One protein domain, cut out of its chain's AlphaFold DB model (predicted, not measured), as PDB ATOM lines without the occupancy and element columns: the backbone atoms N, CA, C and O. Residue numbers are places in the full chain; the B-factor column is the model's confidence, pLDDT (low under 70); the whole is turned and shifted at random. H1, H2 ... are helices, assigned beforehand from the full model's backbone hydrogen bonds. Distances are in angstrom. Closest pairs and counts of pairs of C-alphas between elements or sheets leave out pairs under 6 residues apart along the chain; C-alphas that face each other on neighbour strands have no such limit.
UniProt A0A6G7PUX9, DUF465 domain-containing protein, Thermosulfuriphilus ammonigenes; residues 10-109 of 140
ATOM      1  N   TRP A  10     -44.232 -47.901 -25.037       92.62
ATOM      2  CA  TRP A  10     -43.856 -46.906 -26.030       92.62
ATOM      3  C   TRP A  10     -45.087 -46.232 -26.651       92.62
ATOM      4  O   TRP A  10     -45.187 -45.004 -26.663       92.62
ATOM      5  N   SER A  11     -46.066 -47.029 -27.079       92.69
ATOM      6  CA  SER A  11     -47.353 -46.548 -27.598       92.69
ATOM      7  C   SER A  11     -48.082 -45.632 -26.601       92.69
ATOM      8  O   SER A  11     -48.648 -44.605 -26.984       92.69
ATOM      9  N   VAL A  12     -48.006 -45.937 -25.299       93.12
ATOM     10  CA  VAL A  12     -48.559 -45.080 -24.234       93.12
ATOM     11  C   VAL A  12     -47.842 -43.725 -24.169       93.12
ATOM     12  O   VAL A  12     -48.488 -42.683 -24.018       93.12
ATOM     13  N   ALA A  13     -46.510 -43.708 -24.286       92.69
ATOM     14  CA  ALA A  13     -45.735 -42.469 -24.286       92.69
ATOM     15  C   ALA A  13     -46.082 -41.571 -25.485       92.69
ATOM     16  O   ALA A  13     -46.281 -40.363 -25.309       92.69
ATOM     17  N   GLU A  14     -46.202 -42.154 -26.682       92.12
ATOM     18  CA  GLU A  14     -46.595 -41.436 -27.899       92.12
ATOM     19  C   GLU A  14     -47.998 -40.839 -27.776       92.12
ATOM     20  O   GLU A  14     -48.188 -39.646 -28.017       92.12
ATOM     21  N   GLU A  15     -48.975 -41.625 -27.321       94.75
ATOM     22  CA  GLU A  15     -50.348 -41.151 -27.146       94.75
ATOM     23  C   GLU A  15     -50.420 -39.985 -26.147       94.75
ATOM     24  O   GLU A  15     -51.090 -38.975 -26.387       94.75
ATOM     25  N   LEU A  16     -49.702 -40.086 -25.023       93.88
ATOM     26  CA  LEU A  16     -49.612 -39.004 -24.043       93.88
ATOM     27  C   LEU A  16     -48.985 -37.746 -24.649       93.88
ATOM     28  O   LEU A  16     -49.455 -36.640 -24.365       93.88
ATOM     29  N   TYR A  17     -47.948 -37.897 -25.475       91.56
ATOM     30  CA  TYR A  17     -47.303 -36.773 -26.144       91.56
ATOM     31  C   TYR A  17     -48.259 -36.092 -27.133       91.56
ATOM     32  O   TYR A  17     -48.441 -34.873 -27.060       91.56
ATOM     33  N   LEU A  18     -48.929 -36.873 -27.987       92.69
ATOM     34  CA  LEU A  18     -49.888 -36.390 -28.987       92.69
ATOM     35  C   LEU A  18     -51.103 -35.702 -28.353       92.69
ATOM     36  O   LEU A  18     -51.570 -34.683 -28.854       92.69
ATOM     37  N   LYS A  19     -51.563 -36.180 -27.190       96.31
ATOM     38  CA  LYS A  19     -52.617 -35.528 -26.389       96.31
ATOM     39  C   LYS A  19     -52.137 -34.275 -25.639       96.31
ATOM     40  O   LYS A  19     -52.849 -33.771 -24.770       96.31
ATOM     41  N   GLY A  20     -50.913 -33.803 -25.887       92.69
ATOM     42  CA  GLY A  20     -50.327 -32.629 -25.237       92.69
ATOM     43  C   GLY A  20     -49.903 -32.850 -23.780       92.69
ATOM     44  O   GLY A  20     -49.426 -31.919 -23.128       92.69
ATOM     45  N   LYS A  21     -50.001 -34.075 -23.243       94.69
ATOM     46  CA  LYS A  21     -49.634 -34.427 -21.858       94.69
ATOM     47  C   LYS A  21     -48.120 -34.649 -21.728       94.69
ATOM     48  O   LYS A  21     -47.667 -35.669 -21.204       94.69
ATOM     49  N   LYS A  22     -47.326 -33.661 -22.157       90.94
ATOM     50  CA  LYS A  22     -45.858 -33.740 -22.300       90.94
ATOM     51  C   LYS A  22     -45.132 -34.183 -21.028       90.94
ATOM     52  O   LYS A  22     -44.212 -34.985 -21.118       90.94
ATOM     53  N   ALA A  23     -45.544 -33.709 -19.852       91.62
ATOM     54  CA  ALA A  23     -44.916 -34.097 -18.585       91.62
ATOM     55  C   ALA A  23     -45.147 -35.579 -18.234       91.62
ATOM     56  O   ALA A  23     -44.262 -36.224 -17.679       91.62
ATOM     57  N   LYS A  24     -46.319 -36.132 -18.578       93.94
ATOM     58  CA  LYS A  24     -46.627 -37.553 -18.364       93.94
ATOM     59  C   LYS A  24     -45.875 -38.426 -19.365       93.94
ATOM     60  O   LYS A  24     -45.247 -39.389 -18.949       93.94
ATOM     61  N   ALA A  25     -45.860 -38.030 -20.639       93.88
ATOM     62  CA  ALA A  25     -45.063 -38.697 -21.670       93.88
ATOM     63  C   ALA A  25     -43.571 -38.744 -21.298       93.88
ATOM     64  O   ALA A  25     -42.937 -39.785 -21.426       93.88
ATOM     65  N   ARG A  26     -43.034 -37.651 -20.737       93.00
ATOM     66  CA  ARG A  26     -41.648 -37.597 -20.260       93.00
ATOM     67  C   ARG A  26     -41.362 -38.650 -19.196       93.00
ATOM     68  O   ARG A  26     -40.357 -39.335 -19.308       93.00
ATOM     69  N   LYS A  27     -42.225 -38.775 -18.183       93.56
ATOM     70  CA  LYS A  27     -42.044 -39.762 -17.107       93.56
ATOM     71  C   LYS A  27     -42.001 -41.187 -17.654       93.56
ATOM     72  O   LYS A  27     -41.097 -41.933 -17.311       93.56
ATOM     73  N   VAL A  28     -42.919 -41.521 -18.564       94.62
ATOM     74  CA  VAL A  28     -42.940 -42.844 -19.211       94.62
ATOM     75  C   VAL A  28     -41.658 -43.078 -20.015       94.62
ATOM     76  O   VAL A  28     -41.045 -44.133 -19.903       94.62
ATOM     77  N   LEU A  29     -41.192 -42.086 -20.779       94.19
ATOM     78  CA  LEU A  29     -39.924 -42.193 -21.507       94.19
ATOM     79  C   LEU A  29     -38.715 -42.339 -20.568       94.19
ATOM     80  O   LEU A  29     -37.798 -43.094 -20.874       94.19
ATOM     81  N   GLU A  30     -38.698 -41.650 -19.425       93.25
ATOM     82  CA  GLU A  30     -37.644 -41.785 -18.409       93.25
ATOM     83  C   GLU A  30     -37.640 -43.180 -17.762       93.25
ATOM     84  O   GLU A  30     -36.570 -43.715 -17.476       93.25
ATOM     85  N   GLU A  31     -38.806 -43.804 -17.578       94.19
ATOM     86  CA  GLU A  31     -38.909 -45.205 -17.151       94.19
ATOM     87  C   GLU A  31     -38.387 -46.158 -18.235       94.19
ATOM     88  O   GLU A  31     -37.590 -47.053 -17.939       94.19
ATOM     89  N   LEU A  32     -38.767 -45.929 -19.497       94.44
ATOM     90  CA  LEU A  32     -38.310 -46.716 -20.646       94.44
ATOM     91  C   LEU A  32     -36.805 -46.602 -20.887       94.44
ATOM     92  O   LEU A  32     -36.176 -47.562 -21.324       94.44
ATOM     93  N   PHE A  33     -36.202 -45.464 -20.557       92.69
ATOM     94  CA  PHE A  33     -34.758 -45.273 -20.645       92.69
ATOM     95  C   PHE A  33     -33.966 -46.268 -19.778       92.69
ATOM     96  O   PHE A  33     -32.851 -46.641 -20.138       92.69
ATOM     97  N   ASN A  34     -34.549 -46.751 -18.676       91.00
ATOM     98  CA  ASN A  34     -33.917 -47.755 -17.816       91.00
ATOM     99  C   ASN A  34     -34.128 -49.197 -18.314       91.00
ATOM    100  O   ASN A  34     -33.552 -50.128 -17.754       91.00
ATOM    101  N   GLN A  35     -34.941 -49.404 -19.353       91.62
ATOM    102  CA  GLN A  35     -35.220 -50.720 -19.926       91.62
ATOM    103  C   GLN A  35     -34.323 -50.965 -21.137       91.62
ATOM    104  O   GLN A  35     -34.265 -50.142 -22.047       91.62
ATOM    105  N   ARG A  36     -33.640 -52.115 -21.184       87.69
ATOM    106  CA  ARG A  36     -32.628 -52.418 -22.214       87.69
ATOM    107  C   ARG A  36     -33.156 -52.273 -23.645       87.69
ATOM    108  O   ARG A  36     -32.455 -51.710 -24.480       87.69
ATOM    109  N   ASP A  37     -34.381 -52.725 -23.895       89.56
ATOM    110  CA  ASP A  37     -34.976 -52.771 -25.238       89.56
ATOM    111  C   ASP A  37     -35.402 -51.388 -25.748       89.56
ATOM    112  O   ASP A  37     -35.390 -51.126 -26.949       89.56
ATOM    113  N   TYR A  38     -35.725 -50.469 -24.834       91.62
ATOM    114  CA  TYR A  38     -36.186 -49.122 -25.171       91.62
ATOM    115  C   TYR A  38     -35.123 -48.053 -24.944       91.62
ATOM    116  O   TYR A  38     -35.301 -46.928 -25.407       91.62
ATOM    117  N   ARG A  39     -34.014 -48.376 -24.270       91.69
ATOM    118  CA  ARG A  39     -33.015 -47.412 -23.795       91.69
ATOM    119  C   ARG A  39     -32.541 -46.452 -24.879       91.69
ATOM    120  O   ARG A  39     -32.601 -45.243 -24.674       91.69
ATOM    121  N   CYS A  40     -32.113 -46.966 -26.032       92.94
ATOM    122  CA  CYS A  40     -31.593 -46.138 -27.124       92.94
ATOM    123  C   CYS A  40     -32.678 -45.221 -27.706       92.94
ATOM    124  O   CYS A  40     -32.463 -44.020 -27.882       92.94
ATOM    125  N   ARG A  41     -33.877 -45.767 -27.940       93.50
ATOM    126  CA  ARG A  41     -34.999 -45.012 -28.509       93.50
ATOM    127  C   ARG A  41     -35.476 -43.947 -27.523       93.50
ATOM    128  O   ARG A  41     -35.597 -42.778 -27.877       93.50
ATOM    129  N   ALA A  42     -35.656 -44.315 -26.261       93.88
ATOM    130  CA  ALA A  42     -36.020 -43.401 -25.189       93.88
ATOM    131  C   ALA A  42     -34.972 -42.295 -25.010       93.88
ATOM    132  O   ALA A  42     -35.350 -41.133 -24.915       93.88
ATOM    133  N   ALA A  43     -33.673 -42.616 -25.044       93.62
ATOM    134  CA  ALA A  43     -32.600 -41.625 -24.960       93.62
ATOM    135  C   ALA A  43     -32.699 -40.574 -26.076       93.62
ATOM    136  O   ALA A  43     -32.636 -39.375 -25.796       93.62
ATOM    137  N   PHE A  44     -32.921 -41.006 -27.321       92.81
ATOM    138  CA  PHE A  44     -33.079 -40.099 -28.457       92.81
ATOM    139  C   PHE A  44     -34.291 -39.179 -28.300       92.81
ATOM    140  O   PHE A  44     -34.154 -37.962 -28.394       92.81
ATOM    141  N   TYR A  45     -35.473 -39.725 -28.009       92.12
ATOM    142  CA  TYR A  45     -36.687 -38.912 -27.889       92.12
ATOM    143  C   TYR A  45     -36.689 -38.032 -26.634       92.12
ATOM    144  O   TYR A  45     -37.198 -36.912 -26.677       92.12
ATOM    145  N   LEU A  46     -36.079 -38.480 -25.534       93.06
ATOM    146  CA  LEU A  46     -35.859 -37.637 -24.360       93.06
ATOM    147  C   LEU A  46     -34.967 -36.442 -24.700       93.06
ATOM    148  O   LEU A  46     -35.292 -35.319 -24.314       93.06
ATOM    149  N   TRP A  47     -33.899 -36.665 -25.467       91.94
ATOM    150  CA  TRP A  47     -33.029 -35.600 -25.955       91.94
ATOM    151  C   TRP A  47     -33.760 -34.640 -26.910       91.94
ATOM    152  O   TRP A  47     -33.768 -33.431 -26.671       91.94
ATOM    153  N   VAL A  48     -34.426 -35.153 -27.950       90.50
ATOM    154  CA  VAL A  48     -35.092 -34.323 -28.973       90.50
ATOM    155  C   VAL A  48     -36.260 -33.521 -28.400       90.50
ATOM    156  O   VAL A  48     -36.408 -32.340 -28.708       90.50
ATOM    157  N   LEU A  49     -37.116 -34.145 -27.587       89.00
ATOM    158  CA  LEU A  49     -38.387 -33.541 -27.174       89.00
ATOM    159  C   LEU A  49     -38.276 -32.695 -25.903       89.00
ATOM    160  O   LEU A  49     -39.085 -31.786 -25.708       89.00
ATOM    161  N   TYR A  50     -37.316 -33.005 -25.030       84.81
ATOM    162  CA  TYR A  50     -37.198 -32.383 -23.706       84.81
ATOM    163  C   TYR A  50     -35.852 -31.698 -23.464       84.81
ATOM    164  O   TYR A  50     -35.680 -31.071 -22.417       84.81
ATOM    165  N   GLY A  51     -34.939 -31.750 -24.434       81.38
ATOM    166  CA  GLY A  51     -33.676 -31.031 -24.412       81.38
ATOM    167  C   GLY A  51     -32.502 -31.823 -23.837       81.38
ATOM    168  O   GLY A  51     -32.586 -33.000 -23.479       81.38
ATOM    169  N   GLU A  52     -31.357 -31.148 -23.783       67.50
ATOM    170  CA  GLU A  52     -30.051 -31.759 -23.549       67.50
ATOM    171  C   GLU A  52     -29.784 -32.075 -22.074       67.50
ATOM    172  O   GLU A  52     -29.182 -31.285 -21.349       67.50
ATOM    173  N   ALA A  53     -30.162 -33.273 -21.629       79.81
ATOM    174  CA  ALA A  53     -29.493 -33.880 -20.485       79.81
ATOM    175  C   ALA A  53     -28.296 -34.695 -20.992       79.81
ATOM    176  O   ALA A  53     -28.477 -35.631 -21.774       79.81
ATOM    177  N   GLN A  54     -27.090 -34.375 -20.512       84.06
ATOM    178  CA  GLN A  54     -25.844 -35.046 -20.913       84.06
ATOM    179  C   GLN A  54     -25.953 -36.578 -20.842       84.06
ATOM    180  O   GLN A  54     -25.490 -37.275 -21.737       84.06
ATOM    181  N   LYS A  55     -26.663 -37.104 -19.834       86.94
ATOM    182  CA  LYS A  55     -26.920 -38.543 -19.656       86.94
ATOM    183  C   LYS A  55     -27.584 -39.234 -20.862       86.94
ATOM    184  O   LYS A  55     -27.305 -40.406 -21.111       86.94
ATOM    185  N   TYR A  56     -28.451 -38.536 -21.604       89.19
ATOM    186  CA  TYR A  56     -29.127 -39.099 -22.780       89.19
ATOM    187  C   TYR A  56     -28.180 -39.152 -23.975       89.19
ATOM    188  O   TYR A  56     -28.120 -40.170 -24.653       89.19
ATOM    189  N   LEU A  57     -27.389 -38.094 -24.173       86.19
ATOM    190  CA  LEU A  57     -26.369 -38.041 -25.219       86.19
ATOM    191  C   LEU A  57     -25.301 -39.116 -25.019       86.19
ATOM    192  O   LEU A  57     -25.036 -39.870 -25.945       86.19
ATOM    193  N   THR A  58     -24.776 -39.258 -23.800       88.12
ATOM    194  CA  THR A  58     -23.791 -40.302 -23.481       88.12
ATOM    195  C   THR A  58     -24.341 -41.704 -23.739       88.12
ATOM    196  O   THR A  58     -23.628 -42.553 -24.252       88.12
ATOM    197  N   SER A  59     -25.627 -41.955 -23.467       88.25
ATOM    198  CA  SER A  59     -26.222 -43.263 -23.787       88.25
ATOM    199  C   SER A  59     -26.360 -43.512 -25.290       88.25
ATOM    200  O   SER A  59     -26.334 -44.659 -25.709       88.25
ATOM    201  N   LEU A  60     -26.504 -42.470 -26.113       88.75
ATOM    202  CA  LEU A  60     -26.548 -42.609 -27.573       88.75
ATOM    203  C   LEU A  60     -25.162 -42.854 -28.191       88.75
ATOM    204  O   LEU A  60     -25.077 -43.257 -29.348       88.75
ATOM    205  N   GLU A  61     -24.089 -42.628 -27.434       85.62
ATOM    206  CA  GLU A  61     -22.714 -42.941 -27.834       85.62
ATOM    207  C   GLU A  61     -22.353 -44.419 -27.583       85.62
ATOM    208  O   GLU A  61     -21.364 -44.904 -28.137       85.62
ATOM    209  N   ASP A  62     -23.172 -45.155 -26.818       88.00
ATOM    210  CA  ASP A  62     -23.006 -46.594 -26.592       88.00
ATOM    211  C   ASP A  62     -23.114 -47.367 -27.922       88.00
ATOM    212  O   ASP A  62     -24.028 -47.146 -28.721       88.00
ATOM    213  N   HIS A  63     -22.220 -48.341 -28.142       85.31
ATOM    214  CA  HIS A  63     -22.142 -49.106 -29.398       85.31
ATOM    215  C   HIS A  63     -23.480 -49.750 -29.805       85.31
ATOM    216  O   HIS A  63     -23.874 -49.683 -30.966       85.31
ATOM    217  N   GLN A  64     -24.240 -50.265 -28.834       86.38
ATOM    218  CA  GLN A  64     -25.568 -50.843 -29.061       86.38
ATOM    219  C   GLN A  64     -26.572 -49.825 -29.642       86.38
ATOM    220  O   GLN A  64     -27.432 -50.179 -30.450       86.38
ATOM    221  N   CYS A  65     -26.476 -48.549 -29.257       88.81
ATOM    222  CA  CYS A  65     -27.338 -47.492 -29.784       88.81
ATOM    223  C   CYS A  65     -26.900 -47.017 -31.171       88.81
ATOM    224  O   CYS A  65     -27.749 -46.666 -31.991       88.81
ATOM    225  N   LEU A  66     -25.596 -47.078 -31.462       86.94
ATOM    226  CA  LEU A  66     -25.064 -46.798 -32.798       86.94
ATOM    227  C   LEU A  66     -25.593 -47.782 -33.846       86.94
ATOM    228  O   LEU A  66     -25.890 -47.370 -34.967       86.94
ATOM    229  N   GLU A  67     -25.724 -49.055 -33.479       87.94
ATOM    230  CA  GLU A  67     -26.224 -50.101 -34.375       87.94
ATOM    231  C   GLU A  67     -27.752 -50.122 -34.479       87.94
ATOM    232  O   GLU A  67     -28.291 -50.320 -35.565       87.94
ATOM    233  N   SER A  68     -28.460 -49.897 -33.368       89.06
ATOM    234  CA  SER A  68     -29.926 -49.995 -33.342       89.06
ATOM    235  C   SER A  68     -30.647 -48.800 -33.965       89.06
ATOM    236  O   SER A  68     -31.772 -48.966 -34.431       89.06
ATOM    237  N   LEU A  69     -30.030 -47.610 -33.992       90.62
ATOM    238  CA  LEU A  69     -30.667 -46.364 -34.445       90.62
ATOM    239  C   LEU A  69     -29.769 -45.544 -35.398       90.62
ATOM    240  O   LEU A  69     -29.413 -44.395 -35.110       90.62
ATOM    241  N   PRO A  70     -29.356 -46.095 -36.554       89.50
ATOM    242  CA  PRO A  70     -28.362 -45.452 -37.417       89.50
ATOM    243  C   PRO A  70     -28.826 -44.098 -37.985       89.50
ATOM    244  O   PRO A  70     -28.011 -43.184 -38.152       89.50
ATOM    245  N   ALA A  71     -30.124 -43.934 -38.262       91.56
ATOM    246  CA  ALA A  71     -30.676 -42.691 -38.800       91.56
ATOM    247  C   ALA A  71     -30.696 -41.573 -37.744       91.56
ATOM    248  O   ALA A  71     -30.264 -40.447 -38.005       91.56
ATOM    249  N   GLU A  72     -31.134 -41.893 -36.531       91.44
ATOM    250  CA  GLU A  72     -31.182 -41.003 -35.374       91.44
ATOM    251  C   GLU A  72     -29.781 -40.539 -34.973       91.44
ATOM    252  O   GLU A  72     -29.551 -39.355 -34.722       91.44
ATOM    253  N   ILE A  73     -28.810 -41.450 -34.991       90.12
ATOM    254  CA  ILE A  73     -27.408 -41.134 -34.714       90.12
ATOM    255  C   ILE A  73     -26.813 -40.243 -35.809       90.12
ATOM    256  O   ILE A  73     -26.059 -39.310 -35.512       90.12
ATOM    257  N   ALA A  74     -27.169 -40.461 -37.079       91.62
ATOM    258  CA  ALA A  74     -26.769 -39.557 -38.155       91.62
ATOM    259  C   ALA A  74     -27.340 -38.141 -37.950       91.62
ATOM    260  O   ALA A  74     -26.631 -37.154 -38.181       91.62
ATOM    261  N   LEU A  75     -28.585 -38.024 -37.473       91.12
ATOM    262  CA  LEU A  75     -29.190 -36.742 -37.104       91.12
ATOM    263  C   LEU A  75     -28.467 -36.091 -35.921       91.12
ATOM    264  O   LEU A  75     -28.146 -34.904 -36.002       91.12
ATOM    265  N   LEU A  76     -28.134 -36.852 -34.874       89.00
ATOM    266  CA  LEU A  76     -27.374 -36.357 -33.725       89.00
ATOM    267  C   LEU A  76     -26.012 -35.786 -34.150       89.00
ATOM    268  O   LEU A  76     -25.668 -34.660 -33.789       89.00
ATOM    269  N   LYS A  77     -25.263 -36.507 -34.992       89.88
ATOM    270  CA  LYS A  77     -23.965 -36.039 -35.513       89.88
ATOM    271  C   LYS A  77     -24.103 -34.755 -36.331       89.88
ATOM    272  O   LYS A  77     -23.290 -33.835 -36.202       89.88
ATOM    273  N   ARG A  78     -25.138 -34.658 -37.174       92.56
ATOM    274  CA  ARG A  78     -25.432 -33.429 -37.933       92.56
ATOM    275  C   ARG A  78     -25.764 -32.272 -36.998       92.56
ATOM    276  O   ARG A  78     -25.223 -31.183 -37.187       92.56
ATOM    277  N   TYR A  79     -26.593 -32.514 -35.987       89.44
ATOM    278  CA  TYR A  79     -26.930 -31.526 -34.971       89.44
ATOM    279  C   TYR A  79     -25.676 -31.017 -34.247       89.44
ATOM    280  O   TYR A  79     -25.450 -29.810 -34.218       89.44
ATOM    281  N   GLN A  80     -24.816 -31.912 -33.752       88.69
ATOM    282  CA  GLN A  80     -23.561 -31.549 -33.080       88.69
ATOM    283  C   GLN A  80     -22.660 -30.694 -33.982       88.69
ATOM    284  O   GLN A  80     -22.137 -29.669 -33.546       88.69
ATOM    285  N   LYS A  81     -22.538 -31.048 -35.268       93.69
ATOM    286  CA  LYS A  81     -21.759 -30.270 -36.243       93.69
ATOM    287  C   LYS A  81     -22.332 -28.869 -36.468       93.69
ATOM    288  O   LYS A  81     -21.574 -27.904 -36.552       93.69
ATOM    289  N   VAL A  82     -23.654 -28.745 -36.590       94.81
ATOM    290  CA  VAL A  82     -24.321 -27.442 -36.749       94.81
ATOM    291  C   VAL A  82     -24.176 -26.606 -35.480       94.81
ATOM    292  O   VAL A  82     -23.844 -25.426 -35.569       94.81
ATOM    293  N   ARG A  83     -24.348 -27.216 -34.306       91.25
ATOM    294  CA  ARG A  83     -24.163 -26.558 -33.011       91.25
ATOM    295  C   ARG A  83     -22.741 -26.026 -32.851       91.25
ATOM    296  O   ARG A  83     -22.578 -24.865 -32.492       91.25
ATOM    297  N   GLN A  84     -21.733 -26.828 -33.190       94.12
ATOM    298  CA  GLN A  84     -20.335 -26.402 -33.152       94.12
ATOM    299  C   GLN A  84     -20.091 -25.200 -34.075       94.12
ATOM    300  O   GLN A  84     -19.549 -24.189 -33.638       94.12
ATOM    301  N   ARG A  85     -20.578 -25.261 -35.323       97.12
ATOM    302  CA  ARG A  85     -20.484 -24.135 -36.269       97.12
ATOM    303  C   ARG A  85     -21.151 -22.871 -35.734       97.12
ATOM    304  O   ARG A  85     -20.598 -21.788 -35.885       97.12
ATOM    305  N   LEU A  86     -22.315 -22.997 -35.096       96.31
ATOM    306  CA  LEU A  86     -22.998 -21.865 -34.474       96.31
ATOM    307  C   LEU A  86     -22.145 -21.245 -33.358       96.31
ATOM    308  O   LEU A  86     -22.011 -20.024 -33.306       96.31
ATOM    309  N   THR A  87     -21.541 -22.071 -32.499       96.06
ATOM    310  CA  THR A  87     -20.619 -21.610 -31.452       96.06
ATOM    311  C   THR A  87     -19.406 -20.890 -32.040       96.06
ATOM    312  O   THR A  87     -19.022 -19.832 -31.538       96.06
ATOM    313  N   ASP A  88     -18.823 -21.411 -33.114       97.12
ATOM    314  CA  ASP A  88     -17.673 -20.782 -33.766       97.12
ATOM    315  C   ASP A  88     -18.059 -19.439 -34.408       97.12
ATOM    316  O   ASP A  88     -17.385 -18.435 -34.180       97.12
ATOM    317  N   CYS A  89     -19.207 -19.361 -35.089       97.75
ATOM    318  CA  CYS A  89     -19.738 -18.098 -35.611       97.75
ATOM    319  C   CYS A  89     -19.988 -17.058 -34.505       97.75
ATOM    320  O   CYS A  89     -19.729 -15.871 -34.701       97.75
ATOM    321  N   GLN A  90     -20.477 -17.477 -33.334       97.31
ATOM    322  CA  GLN A  90     -20.664 -16.577 -32.191       97.31
ATOM    323  C   GLN A  90     -19.329 -16.030 -31.669       97.31
ATOM    324  O   GLN A  90     -19.242 -14.844 -31.346       97.31
ATOM    325  N   LYS A  91     -18.282 -16.865 -31.620       97.56
ATOM    326  CA  LYS A  91     -16.933 -16.435 -31.227       97.56
ATOM    327  C   LYS A  91     -16.347 -15.432 -32.218       97.56
ATOM    328  O   LYS A  91     -15.806 -14.420 -31.778       97.56
ATOM    329  N   GLU A  92     -16.479 -15.679 -33.520       97.88
ATOM    330  CA  GLU A  92     -16.010 -14.745 -34.554       97.88
ATOM    331  C   GLU A  92     -16.759 -13.412 -34.486       97.88
ATOM    332  O   GLU A  92     -16.132 -12.359 -34.401       97.88
ATOM    333  N   ARG A  93     -18.090 -13.439 -34.341       97.88
ATOM    334  CA  ARG A  93     -18.883 -12.216 -34.137       97.88
ATOM    335  C   ARG A  93     -18.399 -11.402 -32.932       97.88
ATOM    336  O   ARG A  93     -18.397 -10.171 -32.969       97.88
ATOM    337  N   GLU A  94     -18.002 -12.067 -31.850       97.75
ATOM    338  CA  GLU A  94     -17.472 -11.402 -30.659       97.75
ATOM    339  C   GLU A  94     -16.067 -10.814 -30.878       97.75
ATOM    340  O   GLU A  94     -15.728  -9.783 -30.289       97.75
ATOM    341  N   LYS A  95     -15.237 -11.443 -31.719       97.81
ATOM    342  CA  LYS A  95     -13.952 -10.870 -32.149       97.81
ATOM    343  C   LYS A  95     -14.176  -9.627 -33.004       97.81
ATOM    344  O   LYS A  95     -13.626  -8.577 -32.674       97.81
ATOM    345  N   ASP A  96     -15.050  -9.707 -34.004       98.12
ATOM    346  CA  ASP A  96     -15.386  -8.581 -34.882       98.12
ATOM    347  C   ASP A  96     -15.944  -7.400 -34.089       98.12
ATOM    348  O   ASP A  96     -15.543  -6.253 -34.286       98.12
ATOM    349  N   ARG A  97     -16.824  -7.670 -33.117       98.06
ATOM    350  CA  ARG A  97     -17.365  -6.639 -32.222       98.06
ATOM    351  C   ARG A  97     -16.256  -5.896 -31.476       98.06
ATOM    352  O   ARG A  97     -16.292  -4.665 -31.384       98.06
ATOM    353  N   ARG A  98     -15.275  -6.628 -30.941       97.94
ATOM    354  CA  ARG A  98     -14.121  -6.047 -30.239       97.94
ATOM    355  C   ARG A  98     -13.224  -5.259 -31.188       97.94
ATOM    356  O   ARG A  98     -12.840  -4.140 -30.853       97.94
ATOM    357  N   PHE A  99     -12.964  -5.792 -32.377       98.12
ATOM    358  CA  PHE A  99     -12.170  -5.123 -33.401       98.12
ATOM    359  C   PHE A  99     -12.808  -3.802 -33.856       98.12
ATOM    360  O   PHE A  99     -12.164  -2.756 -33.809       98.12
ATOM    361  N   ILE A 100     -14.109  -3.803 -34.164       98.25
ATOM    362  CA  ILE A 100     -14.866  -2.590 -34.516       98.25
ATOM    363  C   ILE A 100     -14.821  -1.559 -33.380       98.25
ATOM    364  O   ILE A 100     -14.689  -0.363 -33.635       98.25
ATOM    365  N   SER A 101     -14.932  -1.997 -32.122       97.50
ATOM    366  CA  SER A 101     -14.803  -1.103 -30.964       97.50
ATOM    367  C   SER A 101     -13.419  -0.446 -30.898       97.50
ATOM    368  O   SER A 101     -13.326   0.763 -30.681       97.50
ATOM    369  N   SER A 102     -12.355  -1.212 -31.159       98.19
ATOM    370  CA  SER A 102     -10.984  -0.691 -31.238       98.19
ATOM    371  C   SER A 102     -10.840   0.356 -32.342       98.19
ATOM    372  O   SER A 102     -10.424   1.478 -32.064       98.19
ATOM    373  N   LEU A 103     -11.287   0.042 -33.562       98.38
ATOM    374  CA  LEU A 103     -11.227   0.971 -34.696       98.38
ATOM    375  C   LEU A 103     -12.010   2.264 -34.439       98.38
ATOM    376  O   LEU A 103     -11.600   3.343 -34.860       98.38
ATOM    377  N   LYS A 104     -13.144   2.189 -33.729       98.00
ATOM    378  CA  LYS A 104     -13.899   3.388 -33.333       98.00
ATOM    379  C   LYS A 104     -13.091   4.289 -32.401       98.00
ATOM    380  O   LYS A 104     -13.129   5.502 -32.586       98.00
ATOM    381  N   LYS A 105     -12.371   3.717 -31.431       97.94
ATOM    382  CA  LYS A 105     -11.501   4.481 -30.521       97.94
ATOM    383  C   LYS A 105     -10.336   5.112 -31.273       97.94
ATOM    384  O   LYS A 105     -10.099   6.305 -31.129       97.94
ATOM    385  N   GLU A 106      -9.675   4.340 -32.129       98.19
ATOM    386  CA  GLU A 106      -8.569   4.822 -32.958       98.19
ATOM    387  C   GLU A 106      -9.012   5.961 -33.884       98.19
ATOM    388  O   GLU A 106      -8.378   7.010 -33.932       98.19
ATOM    389  N   LYS A 107     -10.177   5.829 -34.530       98.31
ATOM    390  CA  LYS A 107     -10.762   6.895 -35.352       98.31
ATOM    391  C   LYS A 107     -10.999   8.189 -34.568       98.31
ATOM    392  O   LYS A 107     -10.862   9.267 -35.141       98.31
ATOM    393  N   VAL A 108     -11.415   8.105 -33.303       98.19
ATOM    394  CA  VAL A 108     -11.589   9.290 -32.446       98.19
ATOM    395  C   VAL A 108     -10.230   9.902 -32.109       98.19
ATOM    396  O   VAL A 108     -10.054  11.095 -32.329       98.19
ATOM    397  N   SER A 109      -9.260   9.084 -31.698       98.12
ATOM    398  CA  SER A 109      -7.889   9.526 -31.404       98.12
ATOM    399  C   SER A 109      -7.252  10.258 -32.588       98.12
ATOM    400  O   SER A 109      -6.767  11.376 -32.443       98.12
TER     401      SER A 109
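This is residues 10 to 109 of the 140 residues of the protein "DUF465 domain-containing protein" of Thermosulfuriphilus ammonigenes (UniProt A0A6G7PUX9). A compact head of five short helices, H1 to H5, bears one very long helix, H6, whose residues 77 to 109 stick out from it as a single straight arm. In the head, H1, H2, H3 and H4 fold back and forth as successive helical hairpins, and the short H5 turns across near the first residues of H3, just before H6 sets off. The printed part has 100 residues with six named helices, H1 to H6 in chain order, and no named strand; its class is all helix. The whole is extended, with a radius of gyration of the C-alphas of 20.6 A and spans of 68 by 32 by 19 A, the length coming from the arm.

H1, residues 10 to 18, touches H2, residues 22 to 33, closest at the C-alphas of Ala 13 and Ala 25, 4.6 A apart; this hairpin has a shallow tilt of 20 degrees, opposite ways. H2 forms a second hairpin with H3, residues 39 to 50, at a shallow tilt of 25 degrees, opposite ways; their closest C-alphas, of Phe 33 and Arg 39, are 4.2 A apart. H1 and H3 are apart. H3 touches H4, residues 54 to 60, closest at the C-alphas of Ala 43 and Tyr 56, 4.8 A apart; this third hairpin has a steep tilt of 44 degrees, opposite ways. H3 and H5, residues 63 to 68, only just touch, with 3 pairs of C-alphas within 8 A, H3 with residue 40 alone; they are about perpendicular at 82 degrees, and their closest C-alphas, of Cys 40 and Cys 65, are 5.2 A apart. H3 is the hub, touching three helices. The helix packing is part aligned, part crossed: 2 of 4 touching pairs are at a shallow tilt. H6, residues 70 to 109, touches no helix; it is close to H5 but not clearly touching, with the closest C-alphas, of Leu 66 and Ile 73, 6.4 A apart. In H1, H2, H3, H4, H5 and H6, every O i to N i+4 pair is within hydrogen-bond range.

H1 begins at C-alpha 10, (-43.856, -46.906, -26.030). H2 measures 16.1 A from first to last C-alpha and H3 15.6 A. H6 runs 59.0 A from C-alpha 70, (-28.362, -45.452, -37.417), to C-alpha 109, (-7.889, 9.526, -31.404).

The C-alphas farthest apart, of Ser 11 and Ser 109, are 68.7 A apart. Without residues 77 to 109, which stand free, the body spans 32 by 21 by 20 A. The five links between the helices are tight, and the printed part has no cut. The mean pLDDT of the printed part is 92.3, and residue 52 is under 70.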